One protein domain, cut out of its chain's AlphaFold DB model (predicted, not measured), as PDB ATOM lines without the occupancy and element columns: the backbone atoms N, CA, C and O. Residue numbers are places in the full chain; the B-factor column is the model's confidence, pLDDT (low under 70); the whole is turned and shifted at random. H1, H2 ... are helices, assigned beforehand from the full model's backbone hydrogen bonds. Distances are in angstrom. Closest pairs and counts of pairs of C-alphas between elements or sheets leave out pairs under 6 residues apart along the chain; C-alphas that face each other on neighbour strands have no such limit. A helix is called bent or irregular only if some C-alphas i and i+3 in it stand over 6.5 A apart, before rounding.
ATOM      1  N   SER A  10     -16.380   5.526 -54.435       94.12
ATOM      2  CA  SER A  10     -16.382   6.983 -54.644       94.12
ATOM      3  C   SER A  10     -17.721   7.506 -55.176       94.12
ATOM      4  O   SER A  10     -18.087   8.648 -54.907       94.12
ATOM      5  N   GLN A  11     -18.488   6.658 -55.871       94.94
ATOM      6  CA  GLN A  11     -19.839   6.977 -56.348       94.94
ATOM      7  C   GLN A  11     -20.914   6.769 -55.272       94.94
ATOM      8  O   GLN A  11     -22.043   7.235 -55.418       94.94
ATOM      9  N   ILE A  12     -20.575   6.050 -54.201       95.44
ATOM     10  CA  ILE A  12     -21.492   5.672 -53.120       95.44
ATOM     11  C   ILE A  12     -21.309   6.589 -51.909       95.44
ATOM     12  O   ILE A  12     -22.273   7.109 -51.353       95.44
ATOM     13  N   LEU A  13     -20.059   6.781 -51.493       97.56
ATOM     14  CA  LEU A  13     -19.655   7.520 -50.304       97.56
ATOM     15  C   LEU A  13     -19.409   8.987 -50.654       97.56
ATOM     16  O   LEU A  13     -18.275   9.457 -50.685       97.56
ATOM     17  N   THR A  14     -20.491   9.703 -50.955       98.12
ATOM     18  CA  THR A  14     -20.431  11.099 -51.399       98.12
ATOM     19  C   THR A  14     -20.665  12.084 -50.254       98.12
ATOM     20  O   THR A  14     -21.392  11.811 -49.295       98.12
ATOM     21  N   LEU A  15     -20.105  13.290 -50.380       98.25
ATOM     22  CA  LEU A  15     -20.303  14.367 -49.402       98.25
ATOM     23  C   LEU A  15     -21.778  14.794 -49.272       98.25
ATOM     24  O   LEU A  15     -22.210  15.197 -48.189       98.25
ATOM     25  N   ASP A  16     -22.555  14.672 -50.351       97.81
ATOM     26  CA  ASP A  16     -23.994  14.955 -50.367       97.81
ATOM     27  C   ASP A  16     -24.800  13.900 -49.603       97.81
ATOM     28  O   ASP A  16     -25.752  14.235 -48.887       97.81
ATOM     29  N   LEU A  17     -24.405  12.624 -49.701       97.44
ATOM     30  CA  LEU A  17     -24.982  11.563 -48.879       97.44
ATOM     31  C   LEU A  17     -24.720  11.838 -47.396       97.44
ATOM     32  O   LEU A  17     -25.651  11.771 -46.592       97.44
ATOM     33  N   PHE A  18     -23.485  12.190 -47.031       98.19
ATOM     34  CA  PHE A  18     -23.126  12.475 -45.638       98.19
ATOM     35  C   PHE A  18     -23.930  13.650 -45.075       98.19
ATOM     36  O   PHE A  18     -24.493  13.556 -43.983       98.19
ATOM     37  N   GLU A  19     -24.067  14.727 -45.848       97.19
ATOM     38  CA  GLU A  19     -24.899  15.872 -45.474       97.19
ATOM     39  C   GLU A  19     -26.365  15.472 -45.265       97.19
ATOM     40  O   GLU A  19     -26.988  15.855 -44.271       97.19
ATOM     41  N   SER A  20     -26.910  14.669 -46.182       96.69
ATOM     42  CA  SER A  20     -28.300  14.212 -46.131       96.69
ATOM     43  C   SER A  20     -28.566  13.355 -44.894       96.69
ATOM     44  O   SER A  20     -29.564  13.556 -44.202       96.69
ATOM     45  N   LEU A  21     -27.656  12.433 -44.572       95.81
ATOM     46  CA  LEU A  21     -27.761  11.575 -43.391       95.81
ATOM     47  C   LEU A  21     -27.673  12.374 -42.093       95.81
ATOM     48  O   LEU A  21     -28.479  12.140 -41.190       95.81
ATOM     49  N   ARG A  22     -26.763  13.355 -42.009       95.75
ATOM     50  CA  ARG A  22     -26.677  14.251 -40.848       95.75
ATOM     51  C   ARG A  22     -27.990  14.996 -40.629       95.75
ATOM     52  O   ARG A  22     -28.499  14.996 -39.513       95.75
ATOM     53  N   ARG A  23     -28.555  15.601 -41.678       94.19
ATOM     54  CA  ARG A  23     -29.806  16.375 -41.583       94.19
ATOM     55  C   ARG A  23     -31.015  15.511 -41.245       94.19
ATOM     56  O   ARG A  23     -31.902  15.968 -40.537       94.19
ATOM     57  N   VAL A  24     -31.050  14.266 -41.717       92.75
ATOM     58  CA  VAL A  24     -32.093  13.307 -41.324       92.75
ATOM     59  C   VAL A  24     -31.973  12.942 -39.850       92.75
ATOM     60  O   VAL A  24     -32.980  12.882 -39.149       92.75
ATOM     61  N   HIS A  25     -30.753  12.701 -39.372       92.50
ATOM     62  CA  HIS A  25     -30.531  12.272 -37.997       92.50
ATOM     63  C   HIS A  25     -30.685  13.405 -36.976       92.50
ATOM     64  O   HIS A  25     -31.172  13.190 -35.867       92.50
ATOM     65  N   LEU A  26     -30.303  14.620 -37.368       92.94
ATOM     66  CA  LEU A  26     -30.391  15.842 -36.578       92.94
ATOM     67  C   LEU A  26     -31.315  16.851 -37.288       92.94
ATOM     68  O   LEU A  26     -30.831  17.864 -37.806       92.94
ATOM     69  N   PRO A  27     -32.640  16.599 -37.324       92.00
ATOM     70  CA  PRO A  27     -33.594  17.350 -38.148       92.00
ATOM     71  C   PRO A  27     -33.991  18.711 -37.561       92.00
ATOM     72  O   PRO A  27     -34.865  19.395 -38.095       92.00
ATOM     73  N   TRP A  28     -33.413  19.093 -36.423       91.75
ATOM     74  CA  TRP A  28     -33.738  20.340 -35.739       91.75
ATOM     75  C   TRP A  28     -33.028  21.536 -36.389       91.75
ATOM     76  O   TRP A  28     -32.007  21.348 -37.051       91.75
ATOM     77  N   PRO A  29     -33.524  22.769 -36.181       92.25
ATOM     78  CA  PRO A  29     -32.830  23.967 -36.638       92.25
ATOM     79  C   PRO A  29     -31.404  24.031 -36.082       92.25
ATOM     80  O   PRO A  29     -31.187  23.838 -34.884       92.25
ATOM     81  N   GLU A  30     -30.441  24.297 -36.961       94.88
ATOM     82  CA  GLU A  30     -29.017  24.251 -36.622       94.88
ATOM     83  C   GLU A  30     -28.588  25.429 -35.746       94.88
ATOM     84  O   GLU A  30     -27.718  25.272 -34.899       94.88
ATOM     85  N   ASP A  31     -29.222  26.588 -35.904       94.75
ATOM     86  CA  ASP A  31     -28.849  27.876 -35.314       94.75
ATOM     87  C   ASP A  31     -29.725  28.291 -34.115       94.75
ATOM     88  O   ASP A  31     -29.498  29.340 -33.509       94.75
ATOM     89  N   GLN A  32     -30.707  27.469 -33.731       92.06
ATOM     90  CA  GLN A  32     -31.656  27.790 -32.658       92.06
ATOM     91  C   GLN A  32     -31.425  26.950 -31.394       92.06
ATOM     92  O   GLN A  32     -30.898  25.835 -31.456       92.06
ATOM     93  N   PRO A  33     -31.838  27.449 -30.213       92.38
ATOM     94  CA  PRO A  33     -31.861  26.639 -29.002       92.38
ATOM     95  C   PRO A  33     -32.691  25.364 -29.195       92.38
ATOM     96  O   PRO A  33     -33.859  25.419 -29.578       92.38
ATOM     97  N   LEU A  34     -32.095  24.212 -28.884       91.69
ATOM     98  CA  LEU A  34     -32.798  22.935 -28.936       91.69
ATOM     99  C   LEU A  34     -33.674  22.729 -27.702       91.69
ATOM    100  O   LEU A  34     -33.268  23.005 -26.571       91.69
ATOM    101  N   ASN A  35     -34.851  22.146 -27.912       88.88
ATOM    102  CA  ASN A  35     -35.662  21.613 -26.830       88.88
ATOM    103  C   ASN A  35     -35.253  20.160 -26.538       88.88
ATOM    104  O   ASN A  35     -35.678  19.225 -27.214       88.88
ATOM    105  N   PHE A  36     -34.442  19.957 -25.501       85.62
ATOM    106  CA  PHE A  36     -33.910  18.633 -25.164       85.62
ATOM    107  C   PHE A  36     -34.969  17.605 -24.730       85.62
ATOM    108  O   PHE A  36     -34.673  16.412 -24.725       85.62
ATOM    109  N   SER A  37     -36.212  18.014 -24.441       81.94
ATOM    110  CA  SER A  37     -37.295  17.052 -24.182       81.94
ATOM    111  C   SER A  37     -37.754  16.305 -25.441       81.94
ATOM    112  O   SER A  37     -38.301  15.210 -25.323       81.94
ATOM    113  N   VAL A  38     -37.494  16.852 -26.637       78.06
ATOM    114  CA  VAL A  38     -37.868  16.244 -27.930       78.06
ATOM    115  C   VAL A  38     -36.677  15.699 -28.722       78.06
ATOM    116  O   VAL A  38     -36.857  14.870 -29.611       78.06
ATOM    117  N   VAL A  39     -35.451  16.107 -28.378       79.75
ATOM    118  CA  VAL A  39     -34.203  15.697 -29.053       79.75
ATOM    119  C   VAL A  39     -33.902  14.193 -28.917       79.75
ATOM    120  O   VAL A  39     -33.123  13.639 -29.682       79.75
ATOM    121  N   THR A  40     -34.550  13.491 -27.988       69.06
ATOM    122  CA  THR A  40     -34.216  12.100 -27.633       69.06
ATOM    123  C   THR A  40     -34.862  11.019 -28.511       69.06
ATOM    124  O   THR A  40     -34.561   9.844 -28.311       69.06
ATOM    125  N   LYS A  41     -35.770  11.360 -29.442       64.06
ATOM    126  CA  LYS A  41     -36.568  10.358 -30.188       64.06
ATOM    127  C   LYS A  41     -36.895  10.721 -31.652       64.06
ATOM    128  O   LYS A  41     -38.068  10.638 -32.030       64.06
ATOM    129  N   PRO A  42     -35.942  11.123 -32.510       65.56
ATOM    130  CA  PRO A  42     -36.263  11.257 -33.927       65.56
ATOM    131  C   PRO A  42     -36.539   9.862 -34.526       65.56
ATOM    132  O   PRO A  42     -35.722   8.950 -34.408       65.56
ATOM    133  N   ASN A  43     -37.703   9.665 -35.157       70.19
ATOM    134  CA  ASN A  43     -37.963   8.461 -35.952       70.19
ATOM    135  C   ASN A  43     -37.300   8.625 -37.323       70.19
ATOM    136  O   ASN A  43     -37.911   9.148 -38.246       70.19
ATOM    137  N   THR A  44     -36.044   8.207 -37.430       77.88
ATOM    138  CA  THR A  44     -35.192   8.393 -38.619       77.88
ATOM    139  C   THR A  44     -35.230   7.209 -39.585       77.88
ATOM    140  O   THR A  44     -34.599   7.237 -40.642       77.88
ATOM    141  N   ARG A  45     -35.931   6.128 -39.219       79.81
ATOM    142  CA  ARG A  45     -35.838   4.830 -39.895       79.81
ATOM    143  C   ARG A  45     -36.269   4.859 -41.371       79.81
ATOM    144  O   ARG A  45     -35.529   4.290 -42.177       79.81
ATOM    145  N   PRO A  46     -37.413   5.455 -41.769       85.19
ATOM    146  CA  PRO A  46     -37.825   5.483 -43.177       85.19
ATOM    147  C   PRO A  46     -36.822   6.215 -44.080       85.19
ATOM    148  O   PRO A  46     -36.464   5.730 -45.157       85.19
ATOM    149  N   GLU A  47     -36.334   7.363 -43.627       86.88
ATOM    150  CA  GLU A  47     -35.407   8.224 -44.354       86.88
ATOM    151  C   GLU A  47     -34.021   7.588 -44.438       86.88
ATOM    152  O   GLU A  47     -33.434   7.543 -45.521       86.88
ATOM    153  N   PHE A  48     -33.529   7.013 -43.336       85.06
ATOM    154  CA  PHE A  48     -32.304   6.220 -43.348       85.06
ATOM    155  C   PHE A  48     -32.412   5.030 -44.292       85.06
ATOM    156  O   PHE A  48     -31.487   4.802 -45.068       85.06
ATOM    157  N   TYR A  49     -33.528   4.299 -44.306       88.00
ATOM    158  CA  TYR A  49     -33.697   3.196 -45.252       88.00
ATOM    159  C   TYR A  49     -33.545   3.668 -46.703       88.00
ATOM    160  O   TYR A  49     -32.780   3.080 -47.470       88.00
ATOM    161  N   LYS A  50     -34.235   4.760 -47.059       91.19
ATOM    162  CA  LYS A  50     -34.210   5.338 -48.408       91.19
ATOM    163  C   LYS A  50     -32.811   5.807 -48.818       91.19
ATOM    164  O   LYS A  50     -32.411   5.570 -49.954       91.19
ATOM    165  N   LEU A  51     -32.099   6.484 -47.920       92.19
ATOM    166  CA  LEU A  51     -30.806   7.101 -48.221       92.19
ATOM    167  C   LEU A  51     -29.633   6.126 -48.118       92.19
ATOM    168  O   LEU A  51     -28.682   6.243 -48.882       92.19
ATOM    169  N   ALA A  52     -29.681   5.178 -47.182       94.38
ATOM    170  CA  ALA A  52     -28.517   4.383 -46.812       94.38
ATOM    171  C   ALA A  52     -28.586   2.935 -47.298       94.38
ATOM    172  O   ALA A  52     -27.568   2.417 -47.746       94.38
ATOM    173  N   PHE A  53     -29.738   2.253 -47.226       94.56
ATOM    174  CA  PHE A  53     -29.741   0.789 -47.342       94.56
ATOM    175  C   PHE A  53     -29.280   0.289 -48.715       94.56
ATOM    176  O   PHE A  53     -28.242  -0.360 -48.827       94.56
ATOM    177  N   HIS A  54     -30.050   0.588 -49.762       93.38
ATOM    178  CA  HIS A  54     -29.688   0.216 -51.128       93.38
ATOM    179  C   HIS A  54     -28.522   1.036 -51.688       93.38
ATOM    180  O   HIS A  54     -27.672   0.422 -52.331       93.38
ATOM    181  N   PRO A  55     -28.446   2.362 -51.453       93.44
ATOM    182  CA  PRO A  55     -27.378   3.167 -52.034       93.44
ATOM    183  C   PRO A  55     -25.993   2.891 -51.445       93.44
ATOM    184  O   PRO A  55     -25.023   2.974 -52.186       93.44
ATOM    185  N   ALA A  56     -25.885   2.548 -50.152       96.19
ATOM    186  CA  ALA A  56     -24.592   2.484 -49.466       96.19
ATOM    187  C   ALA A  56     -24.353   1.207 -48.652       96.19
ATOM    188  O   ALA A  56     -23.387   0.493 -48.919       96.19
ATOM    189  N   LEU A  57     -25.220   0.876 -47.689       96.56
ATOM    190  CA  LEU A  57     -24.991  -0.242 -46.764       96.56
ATOM    191  C   LEU A  57     -24.907  -1.582 -47.500       96.56
ATOM    192  O   LEU A  57     -23.978  -2.354 -47.278       96.56
ATOM    193  N   LYS A  58     -25.848  -1.866 -48.406       95.12
ATOM    194  CA  LYS A  58     -25.862  -3.132 -49.145       95.12
ATOM    195  C   LYS A  58     -24.633  -3.289 -50.058       95.12
ATOM    196  O   LYS A  58     -24.023  -4.348 -49.989       95.12
ATOM    197  N   PRO A  59     -24.233  -2.305 -50.889       95.19
ATOM    198  CA  PRO A  59     -22.980  -2.389 -51.642       95.19
ATOM    199  C   PRO A  59     -21.746  -2.555 -50.748       95.19
ATOM    200  O   PRO A  59     -20.942  -3.453 -50.990       95.19
ATOM    201  N   LEU A  60     -21.624  -1.763 -49.678       95.81
ATOM    202  CA  LEU A  60     -20.510  -1.875 -48.732       95.81
ATOM    203  C   LEU A  60     -20.411  -3.268 -48.114       95.81
ATOM    204  O   LEU A  60     -19.304  -3.780 -47.981       95.81
ATOM    205  N   SER A  61     -21.533  -3.898 -47.758       94.81
ATOM    206  CA  SER A  61     -21.537  -5.219 -47.115       94.81
ATOM    207  C   SER A  61     -21.155  -6.374 -48.045       94.81
ATOM    208  O   SER A  61     -20.980  -7.500 -47.580       94.81
ATOM    209  N   THR A  62     -21.009  -6.116 -49.350       95.00
ATOM    210  CA  THR A  62     -20.460  -7.094 -50.307       95.00
ATOM    211  C   THR A  62     -18.935  -7.171 -50.277       95.00
ATOM    212  O   THR A  62     -18.360  -8.140 -50.778       95.00
ATOM    213  N   LEU A  63     -18.274  -6.176 -49.682       94.62
ATOM    214  CA  LEU A  63     -16.830  -6.158 -49.500       94.62
ATOM    215  C   LEU A  63     -16.460  -6.937 -48.231       94.62
ATOM    216  O   LEU A  63     -17.180  -6.936 -47.238       94.62
ATOM    217  N   GLY A  64     -15.311  -7.612 -48.243       94.19
ATOM    218  CA  GLY A  64     -14.707  -8.086 -46.997       94.19
ATOM    219  C   GLY A  64     -14.110  -6.908 -46.226       94.19
ATOM    220  O   GLY A  64     -13.627  -5.968 -46.851       94.19
ATOM    221  N   LEU A  65     -14.061  -6.977 -44.889       94.62
ATOM    222  CA  LEU A  65     -13.494  -5.906 -44.047       94.62
ATOM    223  C   LEU A  65     -12.084  -5.471 -44.491       94.62
ATOM    224  O   LEU A  65     -11.777  -4.285 -44.488       94.62
ATOM    225  N   GLY A  66     -11.242  -6.419 -44.922       93.50
ATOM    226  CA  GLY A  66      -9.892  -6.134 -45.428       93.50
ATOM    227  C   GLY A  66      -9.838  -5.476 -46.814       93.50
ATOM    228  O   GLY A  66      -8.783  -4.988 -47.203       93.50
ATOM    229  N   ASN A  67     -10.957  -5.451 -47.543       94.88
ATOM    230  CA  ASN A  67     -11.082  -4.840 -48.869       94.88
ATOM    231  C   ASN A  67     -11.742  -3.456 -48.817       94.88
ATOM    232  O   ASN A  67     -11.777  -2.765 -49.833       94.88
ATOM    233  N   VAL A  68     -12.281  -3.047 -47.663       96.25
ATOM    234  CA  VAL A  68     -12.778  -1.682 -47.471       96.25
ATOM    235  C   VAL A  68     -11.563  -0.762 -47.330       96.25
ATOM    236  O   VAL A  68     -10.739  -0.972 -46.432       96.25
ATOM    237  N   PRO A  69     -11.404   0.240 -48.210       96.00
ATOM    238  CA  PRO A  69     -10.248   1.114 -48.169       96.00
ATOM    239  C   PRO A  69     -10.372   2.101 -46.994       96.00
ATOM    240  O   PRO A  69     -11.365   2.111 -46.267       96.00
ATOM    241  N   ASP A  70      -9.351   2.932 -46.777       97.19
ATOM    242  CA  ASP A  70      -9.388   3.939 -45.711       97.19
ATOM    243  C   ASP A  70     -10.561   4.910 -45.908       97.19
ATOM    244  O   ASP A  70     -10.595   5.653 -46.887       97.19
ATOM    245  N   LEU A  71     -11.522   4.916 -44.983       98.19
ATOM    246  CA  LEU A  71     -12.742   5.709 -45.114       98.19
ATOM    247  C   LEU A  71     -12.491   7.219 -44.988       98.19
ATOM    248  O   LEU A  71     -13.299   8.004 -45.487       98.19
ATOM    249  N   MET A  72     -11.354   7.633 -44.414       98.19
ATOM    250  CA  MET A  72     -10.942   9.041 -44.379       98.19
ATOM    251  C   MET A  72     -10.783   9.641 -45.782       98.19
ATOM    252  O   MET A  72     -10.973  10.842 -45.944       98.19
ATOM    253  N   GLN A  73     -10.494   8.828 -46.807       97.88
ATOM    254  CA  GLN A  73     -10.299   9.319 -48.177       97.88
ATOM    255  C   GLN A  73     -11.579   9.865 -48.833       97.88
ATOM    256  O   GLN A  73     -11.494  10.559 -49.842       97.88
ATOM    257  N   PHE A  74     -12.755   9.529 -48.291       98.38
ATOM    258  CA  PHE A  74     -14.048  10.014 -48.788       98.38
ATOM    259  C   PHE A  74     -14.500  11.300 -48.086       98.38
ATOM    260  O   PHE A  74     -15.520  11.880 -48.450       98.38
ATOM    261  N   LEU A  75     -13.762  11.747 -47.068       98.50
ATOM    262  CA  LEU A  75     -13.999  13.005 -46.377       98.50
ATOM    263  C   LEU A  75     -13.183  14.128 -47.029       98.50
ATOM    264  O   LEU A  75     -12.153  13.867 -47.652       98.50
ATOM    265  N   PRO A  76     -13.612  15.393 -46.885       98.06
ATOM    266  CA  PRO A  76     -12.766  16.501 -47.290       98.06
ATOM    267  C   PRO A  76     -11.539  16.601 -46.352       98.06
ATOM    268  O   PRO A  76     -11.515  15.954 -45.300       98.06
ATOM    269  N   PRO A  77     -10.509  17.401 -46.689       98.19
ATOM    270  CA  PRO A  77      -9.345  17.574 -45.817       98.19
ATOM    271  C   PRO A  77      -9.736  18.054 -44.403       98.19
ATOM    272  O   PRO A  77     -10.618  18.905 -44.285       98.19
ATOM    273  N   PRO A  78      -9.102  17.575 -43.316       98.12
ATOM    274  CA  PRO A  78      -9.483  17.943 -41.947       98.12
ATOM    275  C   PRO A  78      -9.513  19.448 -41.655       98.12
ATOM    276  O   PRO A  78     -10.235  19.879 -40.756       98.12
ATOM    277  N   GLU A  79      -8.744  20.240 -42.398       97.69
ATOM    278  CA  GLU A  79      -8.604  21.689 -42.254       97.69
ATOM    279  C   GLU A  79      -9.798  22.471 -42.805       97.69
ATOM    280  O   GLU A  79     -10.000  23.622 -42.411       97.69
ATOM    281  N   VAL A  80     -10.590  21.889 -43.710       97.56
ATOM    282  CA  VAL A  80     -11.708  22.627 -44.303       97.56
ATOM    283  C   VAL A  80     -12.850  22.794 -43.308       97.56
ATOM    284  O   VAL A  80     -13.027  22.014 -42.364       97.56
ATOM    285  N   GLN A  81     -13.638  23.848 -43.515       95.81
ATOM    286  CA  GLN A  81     -14.705  24.211 -42.596       95.81
ATOM    287  C   GLN A  81     -15.741  23.095 -42.484       95.81
ATOM    288  O   GLN A  81     -16.046  22.707 -41.370       95.81
ATOM    289  N   ASP A  82     -16.232  22.528 -43.583       96.12
ATOM    290  CA  ASP A  82     -17.355  21.580 -43.587       96.12
ATOM    291  C   ASP A  82     -16.999  20.144 -43.155       96.12
ATOM    292  O   ASP A  82     -17.895  19.312 -42.983       96.12
ATOM    293  N   PHE A  83     -15.718  19.850 -42.905       98.50
ATOM    294  CA  PHE A  83     -15.247  18.533 -42.471       98.50
ATOM    295  C   PHE A  83     -16.029  17.939 -41.282       98.50
ATOM    296  O   PHE A  83     -16.421  16.776 -41.390       98.50
ATOM    297  N   PRO A  84     -16.345  18.669 -40.187       98.38
ATOM    298  CA  PRO A  84     -17.131  18.124 -39.080       98.38
ATOM    299  C   PRO A  84     -18.516  17.632 -39.513       98.38
ATOM    300  O   PRO A  84     -18.952  16.569 -39.078       98.38
ATOM    301  N   SER A  85     -19.190  18.367 -40.408       98.00
ATOM    302  CA  SER A  85     -20.500  17.974 -40.941       98.00
ATOM    303  C   SER A  85     -20.405  16.665 -41.725       98.00
ATOM    304  O   SER A  85     -21.185  15.736 -41.494       98.00
ATOM    305  N   LYS A  86     -19.412  16.561 -42.618       98.44
ATOM    306  CA  LYS A  86     -19.226  15.383 -43.477       98.44
ATOM    307  C   LYS A  86     -18.768  14.164 -42.682       98.44
ATOM    308  O   LYS A  86     -19.314  13.078 -42.871       98.44
ATOM    309  N   ALA A  87     -17.839  14.351 -41.746       98.75
ATOM    310  CA  ALA A  87     -17.380  13.300 -40.846       98.75
ATOM    311  C   ALA A  87     -18.541  12.737 -40.017       98.75
ATOM    312  O   ALA A  87     -18.688  11.520 -39.922       98.75
ATOM    313  N   LEU A  88     -19.411  13.604 -39.487       98.56
ATOM    314  CA  LEU A  88     -20.585  13.168 -38.735       98.56
ATOM    315  C   LEU A  88     -21.546  12.357 -39.611       98.56
ATOM    316  O   LEU A  88     -22.013  11.303 -39.193       98.56
ATOM    317  N   GLY A  89     -21.817  12.811 -40.834       98.38
ATOM    318  CA  GLY A  89     -22.669  12.081 -41.774       98.38
ATOM    319  C   GLY A  89     -22.163  10.671 -42.089       98.38
ATOM    320  O   GLY A  89     -22.953   9.726 -42.115       98.38
ATOM    321  N   LEU A  90     -20.850  10.510 -42.269       98.75
ATOM    322  CA  LEU A  90     -20.228   9.202 -42.476       98.75
ATOM    323  C   LEU A  90     -20.263   8.333 -41.207       98.75
ATOM    324  O   LEU A  90     -20.564   7.144 -41.295       98.75
ATOM    325  N   VAL A  91     -20.035   8.906 -40.023       98.69
ATOM    326  CA  VAL A  91     -20.208   8.183 -38.749       98.69
ATOM    327  C   VAL A  91     -21.646   7.677 -38.609       98.69
ATOM    328  O   VAL A  91     -21.859   6.502 -38.330       98.69
ATOM    329  N   LEU A  92     -22.643   8.516 -38.894       98.12
ATOM    330  CA  LEU A  92     -24.058   8.143 -38.829       98.12
ATOM    331  C   LEU A  92     -24.441   7.070 -39.855       98.12
ATOM    332  O   LEU A  92     -25.275   6.215 -39.548       98.12
ATOM    333  N   LEU A  93     -23.836   7.086 -41.049       98.12
ATOM    334  CA  LEU A  93     -24.004   6.023 -42.043       98.12
ATOM    335  C   LEU A  93     -23.562   4.667 -41.485       98.12
ATOM    336  O   LEU A  93     -24.248   3.676 -41.703       98.12
ATOM    337  N   LEU A  94     -22.421   4.617 -40.802       98.25
ATOM    338  CA  LEU A  94     -21.826   3.364 -40.336       98.25
ATOM    339  C   LEU A  94     -22.391   2.913 -38.986       98.25
ATOM    340  O   LEU A  94     -22.503   1.721 -38.749       98.25
ATOM    341  N   ASP A  95     -22.774   3.834 -38.107       97.38
ATOM    342  CA  ASP A  95     -23.217   3.497 -36.754       97.38
ATOM    343  C   ASP A  95     -24.749   3.472 -36.646       97.38
ATOM    344  O   ASP A  95     -25.359   2.447 -36.332       97.38
ATOM    345  N   GLN A  96     -25.411   4.586 -36.957       94.56
ATOM    346  CA  GLN A  96     -26.836   4.766 -36.667       94.56
ATOM    347  C   GLN A  96     -27.761   4.183 -37.742       94.56
ATOM    348  O   GLN A  96     -28.812   3.615 -37.417       94.56
ATOM    349  N   ALA A  97     -27.394   4.286 -39.021       95.25
ATOM    350  CA  ALA A  97     -28.203   3.746 -40.111       95.25
ATOM    351  C   ALA A  97     -28.386   2.214 -40.019       95.25
ATOM    352  O   ALA A  97     -29.542   1.775 -40.047       95.25
ATOM    353  N   PRO A  98     -27.338   1.378 -39.849       95.31
ATOM    354  CA  PRO A  98     -27.528  -0.063 -39.710       95.31
ATOM    355  C   PRO A  98     -28.320  -0.427 -38.452       95.31
ATOM    356  O   PRO A  98     -29.233  -1.235 -38.564       95.31
ATOM    357  N   ARG A  99     -28.113   0.238 -37.304       92.62
ATOM    358  CA  ARG A  99     -28.943   0.033 -36.093       92.62
ATOM    359  C   ARG A  99     -30.428   0.311 -36.324       92.62
ATOM    360  O   ARG A  99     -31.289  -0.362 -35.765       92.62
ATOM    361  N   SER A 100     -30.733   1.302 -37.156       91.00
ATOM    362  CA  SER A 100     -32.111   1.695 -37.461       91.00
ATOM    363  C   SER A 100     -32.781   0.767 -38.483       91.00
ATOM    364  O   SER A 100     -33.998   0.562 -38.449       91.00
ATOM    365  N   ILE A 101     -32.005   0.236 -39.431       92.50
ATOM    366  CA  ILE A 101     -32.515  -0.484 -40.606       92.50
ATOM    367  C   ILE A 101     -32.395  -2.003 -40.454       92.50
ATOM    368  O   ILE A 101     -33.334  -2.729 -40.784       92.50
ATOM    369  N   ILE A 102     -31.229  -2.462 -40.008       90.69
ATOM    370  CA  ILE A 102     -30.806  -3.857 -39.944       90.69
ATOM    371  C   ILE A 102     -30.960  -4.314 -38.496       90.69
ATOM    372  O   ILE A 102     -30.037  -4.221 -37.690       90.69
ATOM    373  N   HIS A 103     -32.159  -4.786 -38.178       82.69
ATOM    374  CA  HIS A 103     -32.459  -5.405 -36.894       82.69
ATOM    375  C   HIS A 103     -33.197  -6.724 -37.109       82.69
ATOM    376  O   HIS A 103     -33.993  -6.864 -38.045       82.69
ATOM    377  N   GLY A 104     -32.936  -7.679 -36.225       79.25
ATOM    378  CA  GLY A 104     -33.643  -8.944 -36.140       79.25
ATOM    379  C   GLY A 104     -32.853 -10.117 -36.715       79.25
ATOM    380  O   GLY A 104     -32.715 -10.291 -37.930       79.25
ATOM    381  N   GLY A 105     -32.427 -11.004 -35.818       86.62
ATOM    382  CA  GLY A 105     -31.916 -12.327 -36.154       86.62
ATOM    383  C   GLY A 105     -30.536 -12.288 -36.801       86.62
ATOM    384  O   GLY A 105     -29.658 -11.523 -36.425       86.62
ATOM    385  N   VAL A 106     -30.318 -13.148 -37.791       85.19
ATOM    386  CA  VAL A 106     -28.985 -13.385 -38.374       85.19
ATOM    387  C   VAL A 106     -28.398 -12.148 -39.075       85.19
ATOM    388  O   VAL A 106     -27.185 -12.070 -39.263       85.19
ATOM    389  N   SER A 107     -29.229 -11.176 -39.457       90.12
ATOM    390  CA  SER A 107     -28.784  -9.943 -40.116       90.12
ATOM    391  C   SER A 107     -28.054  -8.978 -39.177       90.12
ATOM    392  O   SER A 107     -27.264  -8.172 -39.662       90.12
ATOM    393  N   ASP A 108     -28.237  -9.105 -37.860       92.94
ATOM    394  CA  ASP A 108     -27.623  -8.233 -36.848       92.94
ATOM    395  C   ASP A 108     -26.087  -8.250 -36.896       92.94
ATOM    396  O   ASP A 108     -25.432  -7.258 -36.583       92.94
ATOM    397  N   ARG A 109     -25.495  -9.344 -37.396       94.06
ATOM    398  CA  ARG A 109     -24.046  -9.448 -37.630       94.06
ATOM    399  C   ARG A 109     -23.498  -8.365 -38.560       94.06
ATOM    400  O   ARG A 109     -22.325  -8.033 -38.464       94.06
ATOM    401  N   TYR A 110     -24.308  -7.831 -39.479       96.19
ATOM    402  CA  TYR A 110     -23.855  -6.733 -40.333       96.19
ATOM    403  C   TYR A 110     -23.717  -5.442 -39.530       96.19
ATOM    404  O   TYR A 110     -22.764  -4.705 -39.745       96.19
ATOM    405  N   THR A 111     -24.619  -5.185 -38.587       96.06
ATOM    406  CA  THR A 111     -24.501  -4.040 -37.681       96.06
ATOM    407  C   THR A 111     -23.276  -4.222 -36.785       96.06
ATOM    408  O   THR A 111     -22.313  -3.473 -36.912       96.06
ATOM    409  N   PHE A 112     -23.255  -5.286 -35.979       94.62
ATOM    410  CA  PHE A 112     -22.292  -5.429 -34.881       94.62
ATOM    411  C   PHE A 112     -20.914  -5.955 -35.296       94.62
ATOM    412  O   PHE A 112     -19.902  -5.587 -34.716       94.62
ATOM    413  N   SER A 113     -20.839  -6.825 -36.305       95.06
ATOM    414  CA  SER A 113     -19.578  -7.475 -36.702       95.06
ATOM    415  C   SER A 113     -18.988  -6.926 -38.000       95.06
ATOM    416  O   SER A 113     -17.909  -7.358 -38.404       95.06
ATOM    417  N   TYR A 114     -19.684  -6.007 -38.677       97.06
ATOM    418  CA  TYR A 114     -19.206  -5.402 -39.920       97.06
ATOM    419  C   TYR A 114     -19.165  -3.876 -39.838       97.06
ATOM    420  O   TYR A 114     -18.079  -3.300 -39.861       97.06
ATOM    421  N   PHE A 115     -20.312  -3.204 -39.717       98.12
ATOM    422  CA  PHE A 115     -20.345  -1.741 -39.746       98.12
ATOM    423  C   PHE A 115     -19.756  -1.097 -38.489       98.12
ATOM    424  O   PHE A 115     -19.037  -0.109 -38.625       98.12
ATOM    425  N   ASP A 116     -19.953  -1.688 -37.310       97.19
ATOM    426  CA  ASP A 116     -19.318  -1.213 -36.073       97.19
ATOM    427  C   ASP A 116     -17.796  -1.250 -36.165       97.19
ATOM    428  O   ASP A 116     -17.136  -0.270 -35.835       97.19
ATOM    429  N   VAL A 117     -17.237  -2.328 -36.721       96.94
ATOM    430  CA  VAL A 117     -15.787  -2.472 -36.920       96.94
ATOM    431  C   VAL A 117     -15.246  -1.375 -37.842       96.94
ATOM    432  O   VAL A 117     -14.190  -0.793 -37.581       96.94
ATOM    433  N   LEU A 118     -15.968  -1.063 -38.922       98.06
ATOM    434  CA  LEU A 118     -15.598   0.026 -39.828       98.06
ATOM    435  C   LEU A 118     -15.723   1.398 -39.154       98.06
ATOM    436  O   LEU A 118     -14.853   2.253 -39.345       98.06
ATOM    437  N   CYS A 119     -16.782   1.612 -38.371       98.25
ATOM    438  CA  CYS A 119     -17.026   2.876 -37.688       98.25
ATOM    439  C   CYS A 119     -16.001   3.130 -36.578       98.25
ATOM    440  O   CYS A 119     -15.454   4.227 -36.501       98.25
ATOM    441  N   GLU A 120     -15.674   2.119 -35.772       97.00
ATOM    442  CA  GLU A 120     -14.652   2.213 -34.727       97.00
ATOM    443  C   GLU A 120     -13.292   2.582 -35.323       97.00
ATOM    444  O   GLU A 120     -12.626   3.492 -34.824       97.00
ATOM    445  N   LYS A 121     -12.904   1.954 -36.442       97.19
ATOM    446  CA  LYS A 121     -11.670   2.302 -37.158       97.19
ATOM    447  C   LYS A 121     -11.675   3.765 -37.611       97.19
ATOM    448  O   LYS A 121     -10.705   4.478 -37.349       97.19
ATOM    449  N   LEU A 122     -12.759   4.215 -38.249       98.56
ATOM    450  CA  LEU A 122     -12.909   5.602 -38.698       98.56
ATOM    451  C   LEU A 122     -12.814   6.581 -37.520       98.56
ATOM    452  O   LEU A 122     -12.044   7.537 -37.571       98.56
ATOM    453  N   VAL A 123     -13.568   6.347 -36.447       98.06
ATOM    454  CA  VAL A 123     -13.572   7.210 -35.260       98.06
ATOM    455  C   VAL A 123     -12.204   7.226 -34.582       98.06
ATOM    456  O   VAL A 123     -11.723   8.293 -34.200       98.06
ATOM    457  N   GLY A 124     -11.524   6.080 -34.515       96.88
ATOM    458  CA  GLY A 124     -10.138   5.992 -34.070       96.88
ATOM    459  C   GLY A 124      -9.223   6.927 -34.862       96.88
ATOM    460  O   GLY A 124      -8.476   7.697 -34.259       96.88
ATOM    461  N   GLN A 125      -9.330   6.937 -36.195       98.00
ATOM    462  CA  GLN A 125      -8.572   7.845 -37.066       98.00
ATOM    463  C   GLN A 125      -8.950   9.318 -36.855       98.00
ATOM    464  O   GLN A 125      -8.064  10.163 -36.762       98.00
ATOM    465  N   LEU A 126     -10.237   9.643 -36.714       98.38
ATOM    466  CA  LEU A 126     -10.681  11.014 -36.435       98.38
ATOM    467  C   LEU A 126     -10.087  11.549 -35.122       98.38
ATOM    468  O   LEU A 126      -9.727  12.724 -35.038       98.38
ATOM    469  N   TYR A 127      -9.928  10.692 -34.111       96.75
ATOM    470  CA  TYR A 127      -9.353  11.071 -32.820       96.75
ATOM    471  C   TYR A 127      -7.817  11.107 -32.781       96.75
ATOM    472  O   TYR A 127      -7.264  11.673 -31.829       96.75
ATOM    473  N   THR A 128      -7.119  10.606 -33.811       96.81
ATOM    474  CA  THR A 128      -5.668  10.837 -33.964       96.81
ATOM    475  C   THR A 128      -5.345  12.233 -34.496       96.81
ATOM    476  O   THR A 128      -4.212  12.694 -34.340       96.81
ATOM    477  N   LEU A 129      -6.330  12.942 -35.063       98.12
ATOM    478  CA  LEU A 129      -6.154  14.318 -35.520       98.12
ATOM    479  C   LEU A 129      -5.743  15.244 -34.357       98.12
ATOM    480  O   LEU A 129      -6.187  15.049 -33.210       98.12
ATOM    481  N   PRO A 130      -4.949  16.300 -34.639       98.06
ATOM    482  CA  PRO A 130      -4.693  17.369 -33.681       98.06
ATOM    483  C   PRO A 130      -6.000  17.900 -33.088       98.06
ATOM    484  O   PRO A 130      -6.988  18.041 -33.799       98.06
ATOM    485  N   ALA A 131      -6.014  18.244 -31.797       95.62
ATOM    486  CA  ALA A 131      -7.247  18.610 -31.088       95.62
ATOM    487  C   ALA A 131      -8.046  19.756 -31.746       95.62
ATOM    488  O   ALA A 131      -9.273  19.778 -31.667       95.62
ATOM    489  N   HIS A 132      -7.362  20.685 -32.418       96.69
ATOM    490  CA  HIS A 132      -7.985  21.787 -33.153       96.69
ATOM    491  C   HIS A 132      -8.547  21.375 -34.524       96.69
ATOM    492  O   HIS A 132      -9.315  22.135 -35.091       96.69
ATOM    493  N   LEU A 133      -8.201  20.194 -35.050       97.88
ATOM    494  CA  LEU A 133      -8.712  19.619 -36.305       97.88
ATOM    495  C   LEU A 133      -9.701  18.471 -36.084       97.88
ATOM    496  O   LEU A 133     -10.283  17.968 -37.045       97.88
ATOM    497  N   ARG A 134      -9.927  18.044 -34.839       97.56
ATOM    498  CA  ARG A 134     -10.921  17.006 -34.553       97.56
ATOM    499  C   ARG A 134     -12.322  17.482 -34.947       97.56
ATOM    500  O   ARG A 134     -12.629  18.671 -34.796       97.56
ATOM    501  N   PRO A 135     -13.175  16.587 -35.469       97.62
ATOM    502  CA  PRO A 135     -14.515  16.967 -35.904       97.62
ATOM    503  C   PRO A 135     -15.461  17.222 -34.723       97.62
ATOM    504  O   PRO A 135     -16.446  17.929 -34.881       97.62
ATOM    505  N   ASP A 136     -15.151  16.707 -33.533       96.69
ATOM    506  CA  ASP A 136     -15.929  16.930 -32.314       96.69
ATOM    507  C   ASP A 136     -15.487  18.180 -31.530       96.69
ATOM    508  O   ASP A 136     -15.989  18.446 -30.438       96.69
ATOM    509  N   ASN A 137     -14.550  18.966 -32.065       96.62
ATOM    510  CA  ASN A 137     -14.124  20.210 -31.440       96.62
ATOM    511  C   ASN A 137     -15.280  21.231 -31.438       96.62
ATOM    512  O   ASN A 137     -15.815  21.581 -32.490       96.62
ATOM    513  N   MET A 138     -15.645  21.737 -30.255       95.88
ATOM    514  CA  MET A 138     -16.795  22.637 -30.089       95.88
ATOM    515  C   MET A 138     -16.687  23.915 -30.927       95.88
ATOM    516  O   MET A 138     -17.674  24.337 -31.522       95.88
ATOM    517  N   GLU A 139     -15.504  24.524 -31.004       95.62
ATOM    518  CA  GLU A 139     -15.297  25.753 -31.776       95.62
ATOM    519  C   GLU A 139     -15.541  25.511 -33.268       95.62
ATOM    520  O   GLU A 139     -16.240  26.288 -33.914       95.62
ATOM    521  N   ARG A 140     -15.062  24.380 -33.794       96.38
ATOM    522  CA  ARG A 140     -15.274  23.990 -35.197       96.38
ATOM    523  C   ARG A 140     -16.711  23.626 -35.529       96.38
ATOM    524  O   ARG A 140     -17.193  23.902 -36.629       96.38
ATOM    525  N   LEU A 141     -17.398  22.984 -34.593       97.00
ATOM    526  CA  LEU A 141     -18.816  22.682 -34.741       97.00
ATOM    527  C   LEU A 141     -19.628  23.977 -34.763       97.00
ATOM    528  O   LEU A 141     -20.463  24.171 -35.641       97.00
ATOM    529  N   MET A 142     -19.338  24.910 -33.859       96.38
ATOM    530  CA  MET A 142     -20.008  26.211 -33.838       96.38
ATOM    531  C   MET A 142     -19.631  27.086 -35.041       96.38
ATOM    532  O   MET A 142     -20.470  27.844 -35.525       96.38
ATOM    533  N   SER A 143     -18.423  26.945 -35.599       95.31
ATOM    534  CA  SER A 143     -18.031  27.648 -36.826       95.31
ATOM    535  C   SER A 143     -18.801  27.177 -38.066       95.31
ATOM    536  O   SER A 143     -18.703  27.822 -39.105       95.31
ATOM    537  N   GLN A 144     -19.585  26.094 -37.985       93.94
ATOM    538  CA  GLN A 144     -20.559  25.732 -39.027       93.94
ATOM    539  C   GLN A 144     -21.783  26.665 -39.052       93.94
ATOM    540  O   GLN A 144     -22.616  26.552 -39.944       93.94
ATOM    541  N   GLY A 145     -21.929  27.552 -38.062       95.62
ATOM    542  CA  GLY A 145     -23.177  28.269 -37.788       95.62
ATOM    543  C   GLY A 145     -24.105  27.515 -36.830       95.62
ATOM    544  O   GLY A 145     -25.238  27.938 -36.615       95.62
ATOM    545  N   TRP A 146     -23.640  26.410 -36.239       96.62
ATOM    546  CA  TRP A 146     -24.437  25.617 -35.309       96.62
ATOM    547  C   TRP A 146     -24.510  26.278 -33.933       96.62
ATOM    548  O   TRP A 146     -23.501  26.642 -33.324       96.62
ATOM    549  N   GLY A 147     -25.721  26.371 -33.393       96.31
ATOM    550  CA  GLY A 147     -25.962  26.710 -32.005       96.31
ATOM    551  C   GLY A 147     -25.357  25.661 -31.071       96.31
ATOM    552  O   GLY A 147     -25.249  24.479 -31.401       96.31
ATOM    553  N   TYR A 148     -25.007  26.084 -29.853       95.06
ATOM    554  CA  TYR A 148     -24.342  25.232 -28.859       95.06
ATOM    555  C   TYR A 148     -25.067  23.897 -28.614       95.06
ATOM    556  O   TYR A 148     -24.431  22.855 -28.513       95.06
ATOM    557  N   GLY A 149     -26.404  23.916 -28.533       94.94
ATOM    558  CA  GLY A 149     -27.194  22.701 -28.321       94.94
ATOM    559  C   GLY A 149     -27.053  21.703 -29.472       94.94
ATOM    560  O   GLY A 149     -26.850  20.518 -29.225       94.94
ATOM    561  N   TYR A 150     -27.092  22.188 -30.713       95.81
ATOM    562  CA  TYR A 150     -26.925  21.368 -31.912       95.81
ATOM    563  C   TYR A 150     -25.515  20.781 -31.999       95.81
ATOM    564  O   TYR A 150     -25.351  19.566 -32.127       95.81
ATOM    565  N   ALA A 151     -24.499  21.630 -31.820       96.69
ATOM    566  CA  ALA A 151     -23.102  21.213 -31.741       96.69
ATOM    567  C   ALA A 151     -22.877  20.176 -30.627       96.69
ATOM    568  O   ALA A 151     -22.120  19.223 -30.806       96.69
ATOM    569  N   MET A 152     -23.571  20.302 -29.492       95.06
ATOM    570  CA  MET A 152     -23.461  19.323 -28.416       95.06
ATOM    571  C   MET A 152     -24.025  17.958 -28.773       95.06
ATOM    572  O   MET A 152     -23.371  16.950 -28.508       95.06
ATOM    573  N   VAL A 153     -25.199  17.911 -29.399       94.31
ATOM    574  CA  VAL A 153     -25.767  16.637 -29.850       94.31
ATOM    575  C   VAL A 153     -24.866  15.994 -30.906       94.31
ATOM    576  O   VAL A 153     -24.620  14.793 -30.840       94.31
ATOM    577  N   ALA A 154     -24.295  16.781 -31.823       95.69
ATOM    578  CA  ALA A 154     -23.317  16.287 -32.793       95.69
ATOM    579  C   ALA A 154     -22.109  15.597 -32.123       95.69
ATOM    580  O   ALA A 154     -21.715  14.514 -32.553       95.69
ATOM    581  N   ARG A 155     -21.559  16.161 -31.034       95.81
ATOM    582  CA  ARG A 155     -20.444  15.540 -30.283       95.81
ATOM    583  C   ARG A 155     -20.803  14.182 -29.688       95.81
ATOM    584  O   ARG A 155     -19.980  13.274 -29.730       95.81
ATOM    585  N   VAL A 156     -22.023  14.025 -29.176       94.25
ATOM    586  CA  VAL A 156     -22.495  12.737 -28.634       94.25
ATOM    587  C   VAL A 156     -22.486  11.649 -29.711       94.25
ATOM    588  O   VAL A 156     -22.139  10.505 -29.429       94.25
ATOM    589  N   TRP A 157     -22.791  11.992 -30.961       95.88
ATOM    590  CA  TRP A 157     -22.800  11.014 -32.049       95.88
ATOM    591  C   TRP A 157     -21.412  10.637 -32.573       95.88
ATOM    592  O   TRP A 157     -21.256   9.538 -33.090       95.88
ATOM    593  N   PHE A 158     -20.385  11.471 -32.378       97.12
ATOM    594  CA  PHE A 158     -18.990  11.046 -32.578       97.12
ATOM    595  C   PHE A 158     -18.503  10.081 -31.492       97.12
ATOM    596  O   PHE A 158     -17.637   9.246 -31.747       97.12
ATOM    597  N   LEU A 159     -19.074  10.184 -30.291       95.56
ATOM    598  CA  LEU A 159     -18.779   9.317 -29.155       95.56
ATOM    599  C   LEU A 159     -19.481   7.952 -29.255       95.56
ATOM    600  O   LEU A 159     -18.923   6.947 -28.818       95.56
ATOM    601  N   ALA A 160     -20.691   7.909 -29.821       95.75
ATOM    602  CA  ALA A 160     -21.544   6.719 -29.835       95.75
ATOM    603  C   ALA A 160     -20.854   5.432 -30.342       95.75
ATOM    604  O   ALA A 160     -20.966   4.420 -29.649       95.75
ATOM    605  N   PRO A 161     -20.056   5.438 -31.431       97.62
ATOM    606  CA  PRO A 161     -19.381   4.223 -31.900       97.62
ATOM    607  C   PRO A 161     -18.406   3.628 -30.876       97.62
ATOM    608  O   PRO A 161     -18.273   2.414 -30.779       97.62
ATOM    609  N   LEU A 162     -17.760   4.470 -30.061       97.00
ATOM    610  CA  LEU A 162     -16.867   4.010 -28.993       97.00
ATOM    611  C   LEU A 162     -17.636   3.389 -27.822       97.00
ATOM    612  O   LEU A 162     -17.126   2.497 -27.157       97.00
ATOM    613  N   VAL A 163     -18.861   3.859 -27.570       96.12
ATOM    614  CA  VAL A 163     -19.760   3.291 -26.551       96.12
ATOM    615  C   VAL A 163     -20.340   1.955 -27.012       96.12
ATOM    616  O   VAL A 163     -20.592   1.085 -26.184       96.12
ATOM    617  N   HIS A 164     -20.572   1.800 -28.315       95.88
ATOM    618  CA  HIS A 164     -21.091   0.565 -28.896       95.88
ATOM    619  C   HIS A 164     -20.029  -0.513 -29.129       95.88
ATOM    620  O   HIS A 164     -20.388  -1.674 -29.310       95.88
ATOM    621  N   SER A 165     -18.754  -0.130 -29.164       94.12
ATOM    622  CA  SER A 165     -17.641  -1.056 -29.343       94.12
ATOM    623  C   SER A 165     -17.579  -2.086 -28.213       94.12
ATOM    624  O   SER A 165     -17.832  -1.769 -27.057       94.12
ATOM    625  N   GLU A 166     -17.167  -3.313 -28.534       91.19
ATOM    626  CA  GLU A 166     -16.858  -4.356 -27.544       91.19
ATOM    627  C   GLU A 166     -15.419  -4.237 -26.989       91.19
ATOM    628  O   GLU A 166     -14.936  -5.111 -26.265       91.19
ATOM    629  N   SER A 167     -14.698  -3.166 -27.338       92.94
ATOM    630  CA  SER A 167     -13.307  -2.933 -26.956       92.94
ATOM    631  C   SER A 167     -13.185  -2.137 -25.659       92.94
ATOM    632  O   SER A 167     -13.684  -1.017 -25.534       92.94
ATOM    633  N   LEU A 168     -12.413  -2.663 -24.700       94.44
ATOM    634  CA  LEU A 168     -12.130  -1.955 -23.448       94.44
ATOM    635  C   LEU A 168     -11.457  -0.597 -23.695       94.44
ATOM    636  O   LEU A 168     -11.835   0.392 -23.074       94.44
ATOM    637  N   SER A 169     -10.512  -0.520 -24.637       94.19
ATOM    638  CA  SER A 169      -9.841   0.745 -24.954       94.19
ATOM    639  C   SER A 169     -10.791   1.762 -25.591       94.19
ATOM    640  O   SER A 169     -10.629   2.965 -25.387       94.19
ATOM    641  N   ALA A 170     -11.798   1.301 -26.344       94.75
ATOM    642  CA  ALA A 170     -12.831   2.184 -26.881       94.75
ATOM    643  C   ALA A 170     -13.701   2.751 -25.750       94.75
ATOM    644  O   ALA A 170     -13.926   3.961 -25.710       94.75
ATOM    645  N   HIS A 171     -14.090   1.925 -24.775       95.94
ATOM    646  CA  HIS A 171     -14.816   2.386 -23.589       95.94
ATOM    647  C   HIS A 171     -14.009   3.370 -22.732       95.94
ATOM    648  O   HIS A 171     -14.550   4.389 -22.304       95.94
ATOM    649  N   GLU A 172     -12.718   3.119 -22.502       95.69
ATOM    650  CA  GLU A 172     -11.835   4.058 -21.794       95.69
ATOM    651  C   GLU A 172     -11.778   5.409 -22.515       95.69
ATOM    652  O   GLU A 172     -11.930   6.463 -21.889       95.69
ATOM    653  N   LYS A 173     -11.646   5.383 -23.848       94.38
ATOM    654  CA  LYS A 173     -11.669   6.602 -24.656       94.38
ATOM    655  C   LYS A 173     -13.025   7.301 -24.601       94.38
ATOM    656  O   LYS A 173     -13.078   8.529 -24.521       94.38
ATOM    657  N   ALA A 174     -14.112   6.537 -24.611       95.50
ATOM    658  CA  ALA A 174     -15.453   7.081 -24.505       95.50
ATOM    659  C   ALA A 174     -15.665   7.806 -23.168       95.50
ATOM    660  O   ALA A 174     -16.220   8.903 -23.144       95.50
ATOM    661  N   LEU A 175     -15.170   7.242 -22.061       95.31
ATOM    662  CA  LEU A 175     -15.231   7.879 -20.744       95.31
ATOM    663  C   LEU A 175     -14.457   9.204 -20.712       95.31
ATOM    664  O   LEU A 175     -14.985  10.197 -20.212       95.31
ATOM    665  N   GLU A 176     -13.250   9.245 -21.283       94.50
ATOM    666  CA  GLU A 176     -12.448  10.474 -21.398       94.50
ATOM    667  C   GLU A 176     -13.198  11.570 -22.177       94.50
ATOM    668  O   GLU A 176     -13.299  12.713 -21.729       94.50
ATOM    669  N   LEU A 177     -13.753  11.223 -23.340       93.88
ATOM    670  CA  LEU A 177     -14.468  12.171 -24.198       93.88
ATOM    671  C   LEU A 177     -15.775  12.647 -23.560       93.88
ATOM    672  O   LEU A 177     -16.092  13.839 -23.613       93.88
ATOM    673  N   ASN A 178     -16.512  11.737 -22.925       94.50
ATOM    674  CA  ASN A 178     -17.733  12.065 -22.202       94.50
ATOM    675  C   ASN A 178     -17.450  12.995 -21.014       94.50
ATOM    676  O   ASN A 178     -18.224  13.919 -20.763       94.50
ATOM    677  N   GLU A 179     -16.321  12.815 -20.323       94.50
ATOM    678  CA  GLU A 179     -15.883  13.745 -19.281       94.50
ATOM    679  C   GLU A 179     -15.620  15.143 -19.844       94.50
ATOM    680  O   GLU A 179     -16.084  16.129 -19.274       94.50
ATOM    681  N   GLY A 180     -14.946  15.237 -20.993       92.38
ATOM    682  CA  GLY A 180     -14.740  16.513 -21.681       92.38
ATOM    683  C   GLY A 180     -16.060  17.207 -22.033       92.38
ATOM    684  O   GLY A 180     -16.224  18.399 -21.774       92.38
ATOM    685  N   ILE A 181     -17.037  16.456 -22.555       93.44
ATOM    686  CA  ILE A 181     -18.395  16.961 -22.820       93.44
ATOM    687  C   ILE A 181     -19.050  17.467 -21.528       93.44
ATOM    688  O   ILE A 181     -19.592  18.576 -21.513       93.44
ATOM    689  N   ARG A 182     -18.979  16.690 -20.438       94.06
ATOM    690  CA  ARG A 182     -19.522  17.075 -19.127       94.06
ATOM    691  C   ARG A 182     -18.917  18.397 -18.653       94.06
ATOM    692  O   ARG A 182     -19.664  19.324 -18.347       94.06
ATOM    693  N   THR A 183     -17.591  18.520 -18.658       93.69
ATOM    694  CA  THR A 183     -16.887  19.750 -18.261       93.69
ATOM    695  C   THR A 183     -17.283  20.957 -19.114       93.69
ATOM    696  O   THR A 183     -17.493  22.045 -18.569       93.69
ATOM    697  N   ASP A 184     -17.431  20.793 -20.429       92.50
ATOM    698  CA  ASP A 184     -17.841  21.886 -21.319       92.50
ATOM    699  C   ASP A 184     -19.258  22.380 -21.002       92.50
ATOM    700  O   ASP A 184     -19.496  23.591 -20.923       92.50
ATOM    701  N   VAL A 185     -20.194  21.456 -20.752       93.50
ATOM    702  CA  VAL A 185     -21.565  21.793 -20.343       93.50
ATOM    703  C   VAL A 185     -21.566  22.543 -19.017       93.50
ATOM    704  O   VAL A 185     -22.183  23.605 -18.933       93.50
ATOM    705  N   GLU A 186     -20.850  22.054 -18.007       94.81
ATOM    706  CA  GLU A 186     -20.763  22.704 -16.693       94.81
ATOM    707  C   GLU A 186     -20.205  24.123 -16.790       94.81
ATOM    708  O   GLU A 186     -20.770  25.060 -16.217       94.81
ATOM    709  N   LYS A 187     -19.135  24.302 -17.573       93.81
ATOM    710  CA  LYS A 187     -18.541  25.613 -17.846       93.81
ATOM    711  C   LYS A 187     -19.539  26.539 -18.536       93.81
ATOM    712  O   LYS A 187     -19.608  27.720 -18.199       93.81
ATOM    713  N   ARG A 188     -20.325  26.021 -19.484       92.00
ATOM    714  CA  ARG A 188     -21.330  26.804 -20.214       92.00
ATOM    715  C   ARG A 188     -22.482  27.258 -19.319       92.00
ATOM    716  O   ARG A 188     -22.940  28.389 -19.481       92.00
ATOM    717  N   VAL A 189     -22.966  26.395 -18.425       93.44
ATOM    718  CA  VAL A 189     -24.142  26.675 -17.577       93.44
ATOM    719  C   VAL A 189     -23.790  27.261 -16.207       93.44
ATOM    720  O   VAL A 189     -24.685  27.708 -15.491       93.44
ATOM    721  N   GLY A 190     -22.509  27.259 -15.826       95.50
ATOM    722  CA  GLY A 190     -22.034  27.747 -14.530       95.50
ATOM    723  C   GLY A 190     -22.470  26.874 -13.350       95.50
ATOM    724  O   GLY A 190     -22.602  27.377 -12.235       95.50
ATOM    725  N   LYS A 191     -22.745  25.585 -13.586       94.75
ATOM    726  CA  LYS A 191     -23.163  24.623 -12.557       94.75
ATOM    727  C   LYS A 191     -22.439  23.305 -12.749       94.75
ATOM    728  O   LYS A 191     -22.405  22.788 -13.858       94.75
ATOM    729  N   THR A 192     -21.931  22.762 -11.654       94.00
ATOM    730  CA  THR A 192     -21.367  21.415 -11.597       94.00
ATOM    731  C   THR A 192     -22.482  20.368 -11.604       94.00
ATOM    732  O   THR A 192     -23.515  20.560 -10.959       94.00
TER     733      THR A 192
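Overview. This is residues 10 to 192 of the 209 residues of an uncharacterized protein of Phanerochaete carnosa (strain HHB-10118-sp) (UniProt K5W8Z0). The longest helix, H6, runs past one end of H4, which sits in the middle of a compact body of helices; H1 crosses H4 on one side and H8 packs on it from another. H9 folds back along H8 on the far side from H4, while H2 and H5 pack together near the start of H6. The printed part has 183 residues with nine named helices, H1 to H9 in chain order, and no named strand: the class is all helix. It is compact, with a radius of gyration of the C-alphas of 15.9 A and spans of 49 by 33 by 32 A.

Along the chain. Find C-alpha 105 at (-31.916, -12.327, -36.154); from there H6, residues 105 to 128, runs 35.1 A to C-alpha 128 at (-5.668, 10.837, -33.964). It is neither bent nor irregular, but only just: C-alphas 112 and 115 are 6.4 A apart. Look next for H4, residues 83 to 94, 16.7 A, and H8, residues 148 to 164, 24.9 A. H8 is only just irregular, with C-alphas 158 and 161 6.9 A apart. H9, residues 168 to 189, runs 31.6 A to C-alpha 189 at (-24.142, 26.675, -17.577). H1 is residues 15 to 25; H2, residues 45 to 60, is irregular, with C-alphas 51 and 54 7.6 A apart. The shorter helices are H3, residues 71 to 74, H5, residues 96 to 101, and H7, residues 138 to 142.

Arrangement. Start at Phe 115 of H6: its C-alpha and that of Leu 94 are 5.3 A apart, the closest of H6 and H4, which touch at a shallow tilt of 22 degrees, opposite ways. H6 touches H8, closest C-alphas Glu 120 and Pro 161 at 5.9 A. H5 and H6 form a hairpin, closest C-alphas Pro 98 and Thr 111 at 5.4 A. H3 only just touches H6, with 3 pairs of C-alphas within 8 A, closest Leu 71 and Leu 122 at 6.4 A. H1 touches H4 at Phe 18 and Gly 89, C-alphas 3.9 A apart, only just about perpendicular at 70.4 degrees. H2 touches H5, closest C-alphas Arg 45 and Ser 100 at 5.4 A. H7 touches H8, closest C-alphas Leu 141 and Ala 151 at 5.4 A. H8 and H9 form a hairpin at 15 degrees, closest C-alphas Leu 162 and Ala 170 at 4.9 A. H4 and H9 are apart. Each O i to N i+4 pair is within hydrogen-bond range in H1, H4, H5, H7 and H9, against 8 of 12 in H2, 14 of 20 in H6 and 11 of 13 in H8; H3 is too short for such a pair.

Size, cuts and confidence. The two farthest C-alphas, those of Thr 62 and Gly 190, are 50.0 A apart. The printed part has no cut. The link from H1 to H2, residues 26 to 44, is long, and within it residues 40 to 42 have pLDDT under 70.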